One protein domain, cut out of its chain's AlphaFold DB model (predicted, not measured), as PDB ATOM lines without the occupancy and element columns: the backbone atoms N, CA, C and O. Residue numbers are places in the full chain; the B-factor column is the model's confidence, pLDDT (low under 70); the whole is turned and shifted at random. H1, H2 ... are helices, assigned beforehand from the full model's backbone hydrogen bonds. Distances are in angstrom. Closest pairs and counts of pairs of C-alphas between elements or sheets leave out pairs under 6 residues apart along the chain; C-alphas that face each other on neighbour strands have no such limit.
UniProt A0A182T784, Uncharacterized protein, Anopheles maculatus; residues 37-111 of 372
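This is residues 37 to 111 of the 372 residues of an uncharacterized protein of Anopheles maculatus (UniProt A0A182T784). The longest helix, H4, folds back beside H3 in a helical hairpin, and H2 crosses the end of this pair where H3 begins and H4 ends. H1 does not join this packing: it is near H3 and H4 but touches no helix, and its residues 37 to 42 stick out from the body. The printed part has 75 residues with four named helices, H1, H2, H3 and H4 in that order along the chain, and no named strand; the class is all helix. The whole is compact, with a radius of gyration of the C-alphas of 12.4 A, and elongated in outline, spanning 35 by 23 by 21 A.

H4, residues 91 to 110, touches H3, residues 72 to 86, at a shallow tilt of 29 degrees, opposite ways. The closest C-alphas of this hairpin are those of Thr 84 and Arg 97, 6.6 A apart. H2, residues 55 to 67, is about perpendicular to H4, at 78 degrees. H4 touches it with residues 101 to 109 alone, and the closest C-alphas are those of Ala 64 and Gly 108, 4.6 A apart. H2 touches H3 at a steep tilt of 60 degrees, opposite ways, through residues 64 to 67 of H2 and 74 to 78 of H3 alone; the closest C-alphas, of Ala 64 and Met 74, are 7.2 A apart. The helix packing is mostly crossed, but only just: 1 of these 3 touching pairs is at a shallow tilt. H1, residues 37 to 50, is close to H2 but not clearly touching it; the closest C-alphas, of Phe 50 and Ala 58, are 7.8 A apart, and the two lines are about perpendicular at 75 degrees. H1 and H3 are near each other, with 5 pairs of C-alphas within 10 A, and so are H1 and H4, with 7. In H1, H2, H3 and H4 every O i to N i+4 pair is within hydrogen-bond range.

H4 measures 28.8 A from first to last C-alpha, from Asn 91 at (-19.341, 15.170, -14.224) to Val 110 at (-10.360, -11.688, -8.999). H3, from Lys 72 to Asp 86, measures 21.2 A. H2, from Asp 55 to Met 67, measures 18.4 A. H1 measures 19.4 A and begins with C-alpha 37 at (-30.744, 6.544, -34.900).

The C-alphas farthest apart, of Ala 37 and Val 110, are 37.7 A from each other. The printed part, residues 37 to 111, has no cut, and its three links, H1 to H2, H2 to H3 and H3 to H4, are tight, with 4 residues each. The mean pLDDT of the printed part is 80.2; residues 37 to 39, 88 to 92 and 108 to 111 are under 70.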
ATOM      1  N   ALA A  37     -30.930   5.528 -35.938       59.25
ATOM      2  CA  ALA A  37     -30.744   6.544 -34.900       59.25
ATOM      3  C   ALA A  37     -30.584   5.923 -33.502       59.25
ATOM      4  O   ALA A  37     -29.727   6.344 -32.729       59.25
ATOM      5  N   ASN A  38     -31.338   4.869 -33.185       62.19
ATOM      6  CA  ASN A  38     -31.152   4.122 -31.939       62.19
ATOM      7  C   ASN A  38     -29.827   3.354 -31.936       62.19
ATOM      8  O   ASN A  38     -29.172   3.268 -30.901       62.19
ATOM      9  N   SER A  39     -29.395   2.826 -33.085       69.38
ATOM     10  CA  SER A  39     -28.089   2.178 -33.221       69.38
ATOM     11  C   SER A  39     -26.945   3.173 -33.034       69.38
ATOM     12  O   SER A  39     -25.975   2.842 -32.359       69.38
ATOM     13  N   THR A  40     -27.042   4.385 -33.587       80.12
ATOM     14  CA  THR A  40     -26.019   5.425 -33.401       80.12
ATOM     15  C   THR A  40     -26.039   5.986 -31.982       80.12
ATOM     16  O   THR A  40     -24.973   6.242 -31.424       80.12
ATOM     17  N   LEU A  41     -27.213   6.101 -31.352       82.00
ATOM     18  CA  LEU A  41     -27.349   6.477 -29.943       82.00
ATOM     19  C   LEU A  41     -26.745   5.412 -29.015       82.00
ATOM     20  O   LEU A  41     -25.951   5.749 -28.139       82.00
ATOM     21  N   MET A  42     -27.062   4.132 -29.232       79.00
ATOM     22  CA  MET A  42     -26.467   3.018 -28.486       79.00
ATOM     23  C   MET A  42     -24.961   2.939 -28.709       79.00
ATOM     24  O   MET A  42     -24.224   2.716 -27.757       79.00
ATOM     25  N   GLN A  43     -24.483   3.167 -29.931       82.94
ATOM     26  CA  GLN A  43     -23.052   3.181 -30.218       82.94
ATOM     27  C   GLN A  43     -22.344   4.351 -29.539       82.94
ATOM     28  O   GLN A  43     -21.295   4.165 -28.933       82.94
ATOM     29  N   LYS A  44     -22.938   5.547 -29.564       84.19
ATOM     30  CA  LYS A  44     -22.406   6.711 -28.853       84.19
ATOM     31  C   LYS A  44     -22.341   6.451 -27.347       84.19
ATOM     32  O   LYS A  44     -21.304   6.695 -26.742       84.19
ATOM     33  N   LYS A  45     -23.412   5.902 -26.766       80.06
ATOM     34  CA  LYS A  45     -23.493   5.550 -25.340       80.06
ATOM     35  C   LYS A  45     -22.492   4.448 -24.973       80.06
ATOM     36  O   LYS A  45     -21.841   4.523 -23.939       80.06
ATOM     37  N   ALA A  46     -22.312   3.462 -25.848       84.25
ATOM     38  CA  ALA A  46     -21.315   2.411 -25.692       84.25
ATOM     39  C   ALA A  46     -19.889   2.973 -25.705       84.25
ATOM     40  O   ALA A  46     -19.103   2.653 -24.818       84.25
ATOM     41  N   ASN A  47     -19.573   3.842 -26.663       83.75
ATOM     42  CA  ASN A  47     -18.262   4.477 -26.763       83.75
ATOM     43  C   ASN A  47     -17.996   5.406 -25.570       83.75
ATOM     44  O   ASN A  47     -16.881   5.454 -25.068       83.75
ATOM     45  N   GLU A  48     -19.019   6.092 -25.067       81.81
ATOM     46  CA  GLU A  48     -18.902   6.918 -23.863       81.81
ATOM     47  C   GLU A  48     -18.625   6.080 -22.604       81.81
ATOM     48  O   GLU A  48     -17.863   6.486 -21.730       81.81
ATOM     49  N   MET A  49     -19.228   4.894 -22.502       74.62
ATOM     50  CA  MET A  49     -19.137   4.057 -21.301       74.62
ATOM     51  C   MET A  49     -17.955   3.091 -21.304       74.62
ATOM     52  O   MET A  49     -17.422   2.761 -20.247       74.62
ATOM     53  N   PHE A  50     -17.575   2.602 -22.479       81.81
ATOM     54  CA  PHE A  50     -16.610   1.520 -22.634       81.81
ATOM     55  C   PHE A  50     -15.506   1.843 -23.641       81.81
ATOM     56  O   PHE A  50     -14.617   1.020 -23.826       81.81
ATOM     57  N   GLY A  51     -15.526   3.016 -24.281       79.81
ATOM     58  CA  GLY A  51     -14.502   3.398 -25.258       79.81
ATOM     59  C   GLY A  51     -13.108   3.554 -24.645       79.81
ATOM     60  O   GLY A  51     -12.115   3.333 -25.330       79.81
ATOM     61  N   GLU A  52     -13.023   3.868 -23.349       81.31
ATOM     62  CA  GLU A  52     -11.754   3.944 -22.607       81.31
ATOM     63  C   GLU A  52     -11.290   2.583 -22.050       81.31
ATOM     64  O   GLU A  52     -10.182   2.483 -21.521       81.31
ATOM     65  N   LEU A  53     -12.108   1.525 -22.137       78.06
ATOM     66  CA  LEU A  53     -11.755   0.228 -21.559       78.06
ATOM     67  C   LEU A  53     -10.744  -0.521 -22.418       78.06
ATOM     68  O   LEU A  53     -10.924  -0.718 -23.619       78.06
ATOM     69  N   ASN A  54      -9.707  -1.037 -21.762       86.44
ATOM     70  CA  ASN A  54      -8.770  -1.958 -22.384       86.44
ATOM     71  C   ASN A  54      -9.459  -3.296 -22.697       86.44
ATOM     72  O   ASN A  54     -10.341  -3.751 -21.963       86.44
ATOM     73  N   ASP A  55      -8.980  -3.995 -23.722       83.31
ATOM     74  CA  ASP A  55      -9.518  -5.279 -24.146       83.31
ATOM     75  C   ASP A  55      -9.568  -6.315 -23.011       83.31
ATOM     76  O   ASP A  55     -10.541  -7.053 -22.874       83.31
ATOM     77  N   ALA A  56      -8.549  -6.344 -22.152       84.94
ATOM     78  CA  ALA A  56      -8.526  -7.239 -20.998       84.94
ATOM     79  C   ALA A  56      -9.558  -6.850 -19.921       84.94
ATOM     80  O   ALA A  56     -10.063  -7.709 -19.201       84.94
ATOM     81  N   GLN A  57      -9.865  -5.558 -19.784       84.56
ATOM     82  CA  GLN A  57     -10.875  -5.073 -18.842       84.56
ATOM     83  C   GLN A  57     -12.286  -5.372 -19.355       84.56
ATOM     84  O   GLN A  57     -13.140  -5.794 -18.579       84.56
ATOM     85  N   ALA A  58     -12.507  -5.246 -20.664       86.12
ATOM     86  CA  ALA A  58     -13.753  -5.632 -21.312       86.12
ATOM     87  C   ALA A  58     -14.060  -7.135 -21.151       86.12
ATOM     88  O   ALA A  58     -15.212  -7.492 -20.904       86.12
ATOM     89  N   ASP A  59     -13.056  -8.023 -21.197       86.62
ATOM     90  CA  ASP A  59     -13.254  -9.464 -20.929       86.62
ATOM     91  C   ASP A  59     -13.648  -9.742 -19.478       86.62
ATOM     92  O   ASP A  59     -14.540 -10.554 -19.206       86.62
ATOM     93  N   LYS A  60     -13.009  -9.047 -18.533       88.31
ATOM     94  CA  LYS A  60     -13.359  -9.134 -17.110       88.31
ATOM     95  C   LYS A  60     -14.780  -8.640 -16.869       88.31
ATOM     96  O   LYS A  60     -15.533  -9.302 -16.163       88.31
ATOM     97  N   LEU A  61     -15.170  -7.536 -17.506       87.19
ATOM     98  CA  LEU A  61     -16.526  -7.004 -17.422       87.19
ATOM     99  C   LEU A  61     -17.547  -7.966 -18.040       87.19
ATOM    100  O   LEU A  61     -18.574  -8.240 -17.433       87.19
ATOM    101  N   MET A  62     -17.253  -8.550 -19.203       87.56
ATOM    102  CA  MET A  62     -18.109  -9.570 -19.815       87.56
ATOM    103  C   MET A  62     -18.275 -10.790 -18.897       87.56
ATOM    104  O   MET A  62     -19.368 -11.345 -18.776       87.56
ATOM    105  N   THR A  63     -17.203 -11.197 -18.217       88.50
ATOM    106  CA  THR A  63     -17.236 -12.286 -17.229       88.50
ATOM    107  C   THR A  63     -18.077 -11.901 -16.010       88.50
ATOM    108  O   THR A  63     -18.933 -12.679 -15.600       88.50
ATOM    109  N   ALA A  64     -17.913 -10.683 -15.485       86.50
ATOM    110  CA  ALA A  64     -18.739 -10.125 -14.415       86.50
ATOM    111  C   ALA A  64     -20.230 -10.097 -14.789       86.50
ATOM    112  O   ALA A  64     -21.069 -10.504 -13.988       86.50
ATOM    113  N   ILE A  65     -20.554  -9.697 -16.023       87.50
ATOM    114  CA  ILE A  65     -21.922  -9.704 -16.554       87.50
ATOM    115  C   ILE A  65     -22.491 -11.125 -16.582       87.50
ATOM    116  O   ILE A  65     -23.589 -11.354 -16.083       87.50
ATOM    117  N   LYS A  66     -21.729 -12.106 -17.079       87.56
ATOM    118  CA  LYS A  66     -22.148 -13.520 -17.070       87.56
ATOM    119  C   LYS A  66     -22.318 -14.081 -15.656       87.56
ATOM    120  O   LYS A  66     -23.174 -14.931 -15.425       87.56
ATOM    121  N   MET A  67     -21.503 -13.630 -14.708       81.25
ATOM    122  CA  MET A  67     -21.550 -14.076 -13.312       81.25
ATOM    123  C   MET A  67     -22.670 -13.423 -12.508       81.25
ATOM    124  O   MET A  67     -23.122 -13.996 -11.520       81.25
ATOM    125  N   ALA A  68     -23.170 -12.271 -12.941       86.31
ATOM    126  CA  ALA A  68     -24.280 -11.603 -12.282       86.31
ATOM    127  C   ALA A  68     -25.597 -12.386 -12.343       86.31
ATOM    128  O   ALA A  68     -26.479 -12.163 -11.520       86.31
ATOM    129  N   ASP A  69     -25.714 -13.364 -13.242       83.06
ATOM    130  CA  ASP A  69     -26.811 -14.332 -13.191       83.06
ATOM    131  C   ASP A  69     -26.755 -15.237 -11.953       83.06
ATOM    132  O   ASP A  69     -27.788 -15.715 -11.488       83.06
ATOM    133  N   LYS A  70     -25.557 -15.465 -11.407       87.44
ATOM    134  CA  LYS A  70     -25.321 -16.344 -10.255       87.44
ATOM    135  C   LYS A  70     -25.237 -15.573  -8.939       87.44
ATOM    136  O   LYS A  70     -25.574 -16.128  -7.898       87.44
ATOM    137  N   ASP A  71     -24.799 -14.316  -8.976       86.56
ATOM    138  CA  ASP A  71     -24.582 -13.494  -7.786       86.56
ATOM    139  C   ASP A  71     -25.514 -12.269  -7.752       86.56
ATOM    140  O   ASP A  71     -25.470 -11.380  -8.607       86.56
ATOM    141  N   LYS A  72     -26.339 -12.195  -6.699       86.12
ATOM    142  CA  LYS A  72     -27.279 -11.095  -6.443       86.12
ATOM    143  C   LYS A  72     -26.571  -9.754  -6.214       86.12
ATOM    144  O   LYS A  72     -27.133  -8.715  -6.565       86.12
ATOM    145  N   SER A  73     -25.367  -9.763  -5.639       85.81
ATOM    146  CA  SER A  73     -24.549  -8.561  -5.435       85.81
ATOM    147  C   SER A  73     -24.087  -7.992  -6.776       85.81
ATOM    148  O   SER A  73     -24.345  -6.827  -7.085       85.81
ATOM    149  N   MET A  74     -23.534  -8.851  -7.637       87.44
ATOM    150  CA  MET A  74     -23.133  -8.486  -9.000       87.44
ATOM    151  C   MET A  74     -24.324  -8.027  -9.845       87.44
ATOM    152  O   MET A  74     -24.232  -7.011 -10.535       87.44
ATOM    153  N   ARG A  75     -25.480  -8.696  -9.727       87.56
ATOM    154  CA  ARG A  75     -26.740  -8.253 -10.347       87.56
ATOM    155  C   ARG A  75     -27.127  -6.844  -9.910       87.56
ATOM    156  O   ARG A  75     -27.471  -6.016 -10.752       87.56
ATOM    157  N   ARG A  76     -27.059  -6.548  -8.609       87.12
ATOM    158  CA  ARG A  76     -27.380  -5.214  -8.080       87.12
ATOM    159  C   ARG A  76     -26.410  -4.154  -8.600       87.12
ATOM    160  O   ARG A  76     -26.868  -3.072  -8.951       87.12
ATOM    161  N   LEU A  77     -25.116  -4.462  -8.685       88.81
ATOM    162  CA  LEU A  77     -24.115  -3.553  -9.253       88.81
ATOM    163  C   LEU A  77     -24.371  -3.277 -10.739       88.81
ATOM    164  O   LEU A  77     -24.329  -2.125 -11.154       88.81
ATOM    165  N   ILE A  78     -24.711  -4.294 -11.530       87.38
ATOM    166  CA  ILE A  78     -25.048  -4.111 -12.950       87.38
ATOM    167  C   ILE A  78     -26.311  -3.272 -13.134       87.38
ATOM    168  O   ILE A  78     -26.341  -2.383 -13.979       87.38
ATOM    169  N   LEU A  79     -27.350  -3.512 -12.336       88.44
ATOM    170  CA  LEU A  79     -28.562  -2.691 -12.383       88.44
ATOM    171  C   LEU A  79     -28.282  -1.243 -11.956       88.44
ATOM    172  O   LEU A  79     -28.843  -0.316 -12.537       88.44
ATOM    173  N   LEU A  80     -27.397  -1.042 -10.976       87.88
ATOM    174  CA  LEU A  80     -26.948   0.289 -10.568       87.88
ATOM    175  C   LEU A  80     -26.172   0.978 -11.698       87.88
ATOM    176  O   LEU A  80     -26.414   2.153 -11.947       87.88
ATOM    177  N   LEU A  81     -25.313   0.239 -12.409       87.31
ATOM    178  CA  LEU A  81     -24.613   0.732 -13.593       87.31
ATOM    179  C   LEU A  81     -25.612   1.181 -14.660       87.31
ATOM    180  O   LEU A  81     -25.522   2.302 -15.127       87.31
ATOM    181  N   ILE A  82     -26.602   0.355 -15.002       85.44
ATOM    182  CA  ILE A  82     -27.605   0.695 -16.027       85.44
ATOM    183  C   ILE A  82     -28.428   1.918 -15.618       85.44
ATOM    184  O   ILE A  82     -28.682   2.790 -16.444       85.44
ATOM    185  N   ARG A  83     -28.779   2.042 -14.335       83.62
ATOM    186  CA  ARG A  83     -29.471   3.230 -13.830       83.62
ATOM    187  C   ARG A  83     -28.628   4.495 -14.005       83.62
ATOM    188  O   ARG A  83     -29.137   5.483 -14.522       83.62
ATOM    189  N   THR A  84     -27.343   4.447 -13.656       80.38
ATOM    190  CA  THR A  84     -26.435   5.583 -13.883       80.38
ATOM    191  C   THR A  84     -26.123   5.803 -15.364       80.38
ATOM    192  O   THR A  84     -25.665   6.883 -15.728       80.38
ATOM    193  N   CYS A  85     -26.398   4.827 -16.240       72.12
ATOM    194  CA  CYS A  85     -26.356   5.015 -17.688       72.12
ATOM    195  C   CYS A  85     -27.538   5.834 -18.217       72.12
ATOM    196  O   CYS A  85     -27.393   6.491 -19.246       72.12
ATOM    197  N   ASP A  86     -28.718   5.723 -17.614       72.25
ATOM    198  CA  ASP A  86     -29.916   6.442 -18.065       72.25
ATOM    199  C   ASP A  86     -29.986   7.870 -17.517       72.25
ATOM    200  O   ASP A  86     -30.609   8.737 -18.133       72.25
ATOM    201  N   ASP A  87     -29.276   8.139 -16.424       72.88
ATOM    202  CA  ASP A  87     -29.101   9.485 -15.896       72.88
ATOM    203  C   ASP A  87     -28.231  10.343 -16.842       72.88
ATOM    204  O   ASP A  87     -27.192   9.913 -17.345       72.88
ATOM    205  N   THR A  88     -28.640  11.594 -17.084       62.53
ATOM    206  CA  THR A  88     -27.900  12.542 -17.941       62.53
ATOM    207  C   THR A  88     -26.464  12.714 -17.444       62.53
ATOM    208  O   THR A  88     -26.317  12.976 -16.251       62.53
ATOM    209  N   PRO A  89     -25.419  12.630 -18.290       63.91
ATOM    210  CA  PRO A  89     -24.027  12.656 -17.844       63.91
ATOM    211  C   PRO A  89     -23.704  13.999 -17.175       63.91
ATOM    212  O   PRO A  89     -23.550  15.032 -17.824       63.91
ATOM    213  N   THR A  90     -23.643  13.986 -15.851       63.44
ATOM    214  CA  THR A  90     -23.117  15.067 -15.022       63.44
ATOM    215  C   THR A  90     -21.714  14.640 -14.605       63.44
ATOM    216  O   THR A  90     -21.492  13.472 -14.327       63.44
ATOM    217  N   ASN A  91     -20.735  15.540 -14.542       64.19
ATOM    218  CA  ASN A  91     -19.341  15.170 -14.224       64.19
ATOM    219  C   ASN A  91     -19.228  14.241 -12.984       64.19
ATOM    220  O   ASN A  91     -18.506  13.249 -12.987       64.19
ATOM    221  N   THR A  92     -20.064  14.482 -11.972       67.81
ATOM    222  CA  THR A  92     -20.147  13.668 -10.752       67.81
ATOM    223  C   THR A  92     -20.680  12.251 -10.993       67.81
ATOM    224  O   THR A  92     -20.216  11.300 -10.363       67.81
ATOM    225  N   ASN A  93     -21.648  12.074 -11.899       76.25
ATOM    226  CA  ASN A  93     -22.138  10.737 -12.225       76.25
ATOM    227  C   ASN A  93     -21.172   9.972 -13.134       76.25
ATOM    228  O   ASN A  93     -21.097   8.750 -13.018       76.25
ATOM    229  N   GLU A  94     -20.374  10.668 -13.943       78.12
ATOM    230  CA  GLU A  94     -19.338  10.054 -14.762       78.12
ATOM    231  C   GLU A  94     -18.237   9.445 -13.886       78.12
ATOM    232  O   GLU A  94     -17.847   8.298 -14.109       78.12
ATOM    233  N   GLU A  95     -17.808  10.148 -12.835       78.69
ATOM    234  CA  GLU A  95     -16.870   9.607 -11.846       78.69
ATOM    235  C   GLU A  95     -17.462   8.392 -11.120       78.69
ATOM    236  O   GLU A  95     -16.830   7.334 -11.055       78.69
ATOM    237  N   SER A  96     -18.717   8.488 -10.664       78.81
ATOM    238  CA  SER A  96     -19.399   7.359 -10.019       78.81
ATOM    239  C   SER A  96     -19.550   6.149 -10.952       78.81
ATOM    240  O   SER A  96     -19.380   5.008 -10.524       78.81
ATOM    241  N   ARG A  97     -19.797   6.384 -12.246       83.06
ATOM    242  CA  ARG A  97     -19.911   5.362 -13.292       83.06
ATOM    243  C   ARG A  97     -18.570   4.682 -13.538       83.06
ATOM    244  O   ARG A  97     -18.524   3.454 -13.599       83.06
ATOM    245  N   LYS A  98     -17.484   5.454 -13.642       84.50
ATOM    246  CA  LYS A  98     -16.122   4.921 -13.804       84.50
ATOM    247  C   LYS A  98     -15.709   4.087 -12.589       84.50
ATOM    248  O   LYS A  98     -15.255   2.962 -12.774       84.50
ATOM    249  N   ALA A  99     -15.975   4.568 -11.374       85.50
ATOM    250  CA  ALA A  99     -15.707   3.822 -10.143       85.50
ATOM    251  C   ALA A  99     -16.496   2.500 -10.071       85.50
ATOM    252  O   ALA A  99     -15.970   1.474  -9.644       85.50
ATOM    253  N   LEU A 100     -17.752   2.494 -10.530       86.19
ATOM    254  CA  LEU A 100     -18.595   1.296 -10.552       86.19
ATOM    255  C   LEU A 100     -18.105   0.279 -11.598       86.19
ATOM    256  O   LEU A 100     -18.036  -0.918 -11.312       86.19
ATOM    257  N   LEU A 101     -17.701   0.744 -12.785       87.19
ATOM    258  CA  LEU A 101     -17.059  -0.101 -13.797       87.19
ATOM    259  C   LEU A 101     -15.752  -0.696 -13.276       87.19
ATOM    260  O   LEU A 101     -15.534  -1.899 -13.412       87.19
ATOM    261  N   GLU A 102     -14.911   0.118 -12.645       86.25
ATOM    262  CA  GLU A 102     -13.657  -0.328 -12.047       86.25
ATOM    263  C   GLU A 102     -13.897  -1.374 -10.956       86.25
ATOM    264  O   GLU A 102     -13.255  -2.424 -10.974       86.25
ATOM    265  N   ALA A 103     -14.871  -1.153 -10.069       86.25
ATOM    266  CA  ALA A 103     -15.263  -2.128  -9.059       86.25
ATOM    267  C   ALA A 103     -15.723  -3.448  -9.700       86.25
ATOM    268  O   ALA A 103     -15.246  -4.512  -9.311       86.25
ATOM    269  N   LEU A 104     -16.581  -3.397 -10.727       86.56
ATOM    270  CA  LEU A 104     -17.039  -4.587 -11.457       86.56
ATOM    271  C   LEU A 104     -15.892  -5.335 -12.148       86.56
ATOM    272  O   LEU A 104     -15.886  -6.565 -12.168       86.56
ATOM    273  N   ILE A 105     -14.919  -4.616 -12.704       86.44
ATOM    274  CA  ILE A 105     -13.753  -5.194 -13.382       86.44
ATOM    275  C   ILE A 105     -12.765  -5.784 -12.377       86.44
ATOM    276  O   ILE A 105     -12.193  -6.846 -12.636       86.44
ATOM    277  N   ASN A 106     -12.546  -5.109 -11.250       84.69
ATOM    278  CA  ASN A 106     -11.670  -5.579 -10.188       84.69
ATOM    279  C   ASN A 106     -12.249  -6.849  -9.561       84.69
ATOM    280  O   ASN A 106     -11.569  -7.869  -9.490       84.69
ATOM    281  N   ILE A 107     -13.547  -6.830  -9.245       78.00
ATOM    282  CA  ILE A 107     -14.273  -7.998  -8.757       78.00
ATOM    283  C   ILE A 107     -14.219  -9.104  -9.817       78.00
ATOM    284  O   ILE A 107     -13.610 -10.138  -9.566       78.00
ATOM    285  N   GLY A 108     -14.707  -8.863 -11.039       66.19
ATOM    286  CA  GLY A 108     -14.730  -9.843 -12.136       66.19
ATOM    287  C   GLY A 108     -13.361 -10.403 -12.547       66.19
ATOM    288  O   GLY A 108     -13.289 -11.503 -13.090       66.19
ATOM    289  N   GLY A 109     -12.271  -9.681 -12.273       59.22
ATOM    290  CA  GLY A 109     -10.899 -10.134 -12.501       59.22
ATOM    291  C   GLY A 109     -10.321 -11.021 -11.396       59.22
ATOM    292  O   GLY A 109      -9.401 -11.787 -11.676       59.22
ATOM    293  N   VAL A 110     -10.840 -10.932 -10.169       55.50
ATOM    294  CA  VAL A 110     -10.360 -11.688  -8.999       55.50
ATOM    295  C   VAL A 110     -11.134 -13.003  -8.812       55.50
ATOM    296  O   VAL A 110     -10.587 -13.973  -8.297       55.50
ATOM    297  N   MET A 111     -12.376 -13.103  -9.300       53.69
ATOM    298  CA  MET A 111     -13.272 -14.235  -8.974       53.69
ATOM    299  C   MET A 111     -12.972 -15.565  -9.678       53.69
ATOM    300  O   MET A 111     -13.789 -16.482  -9.591       53.69
TER     301      MET A 111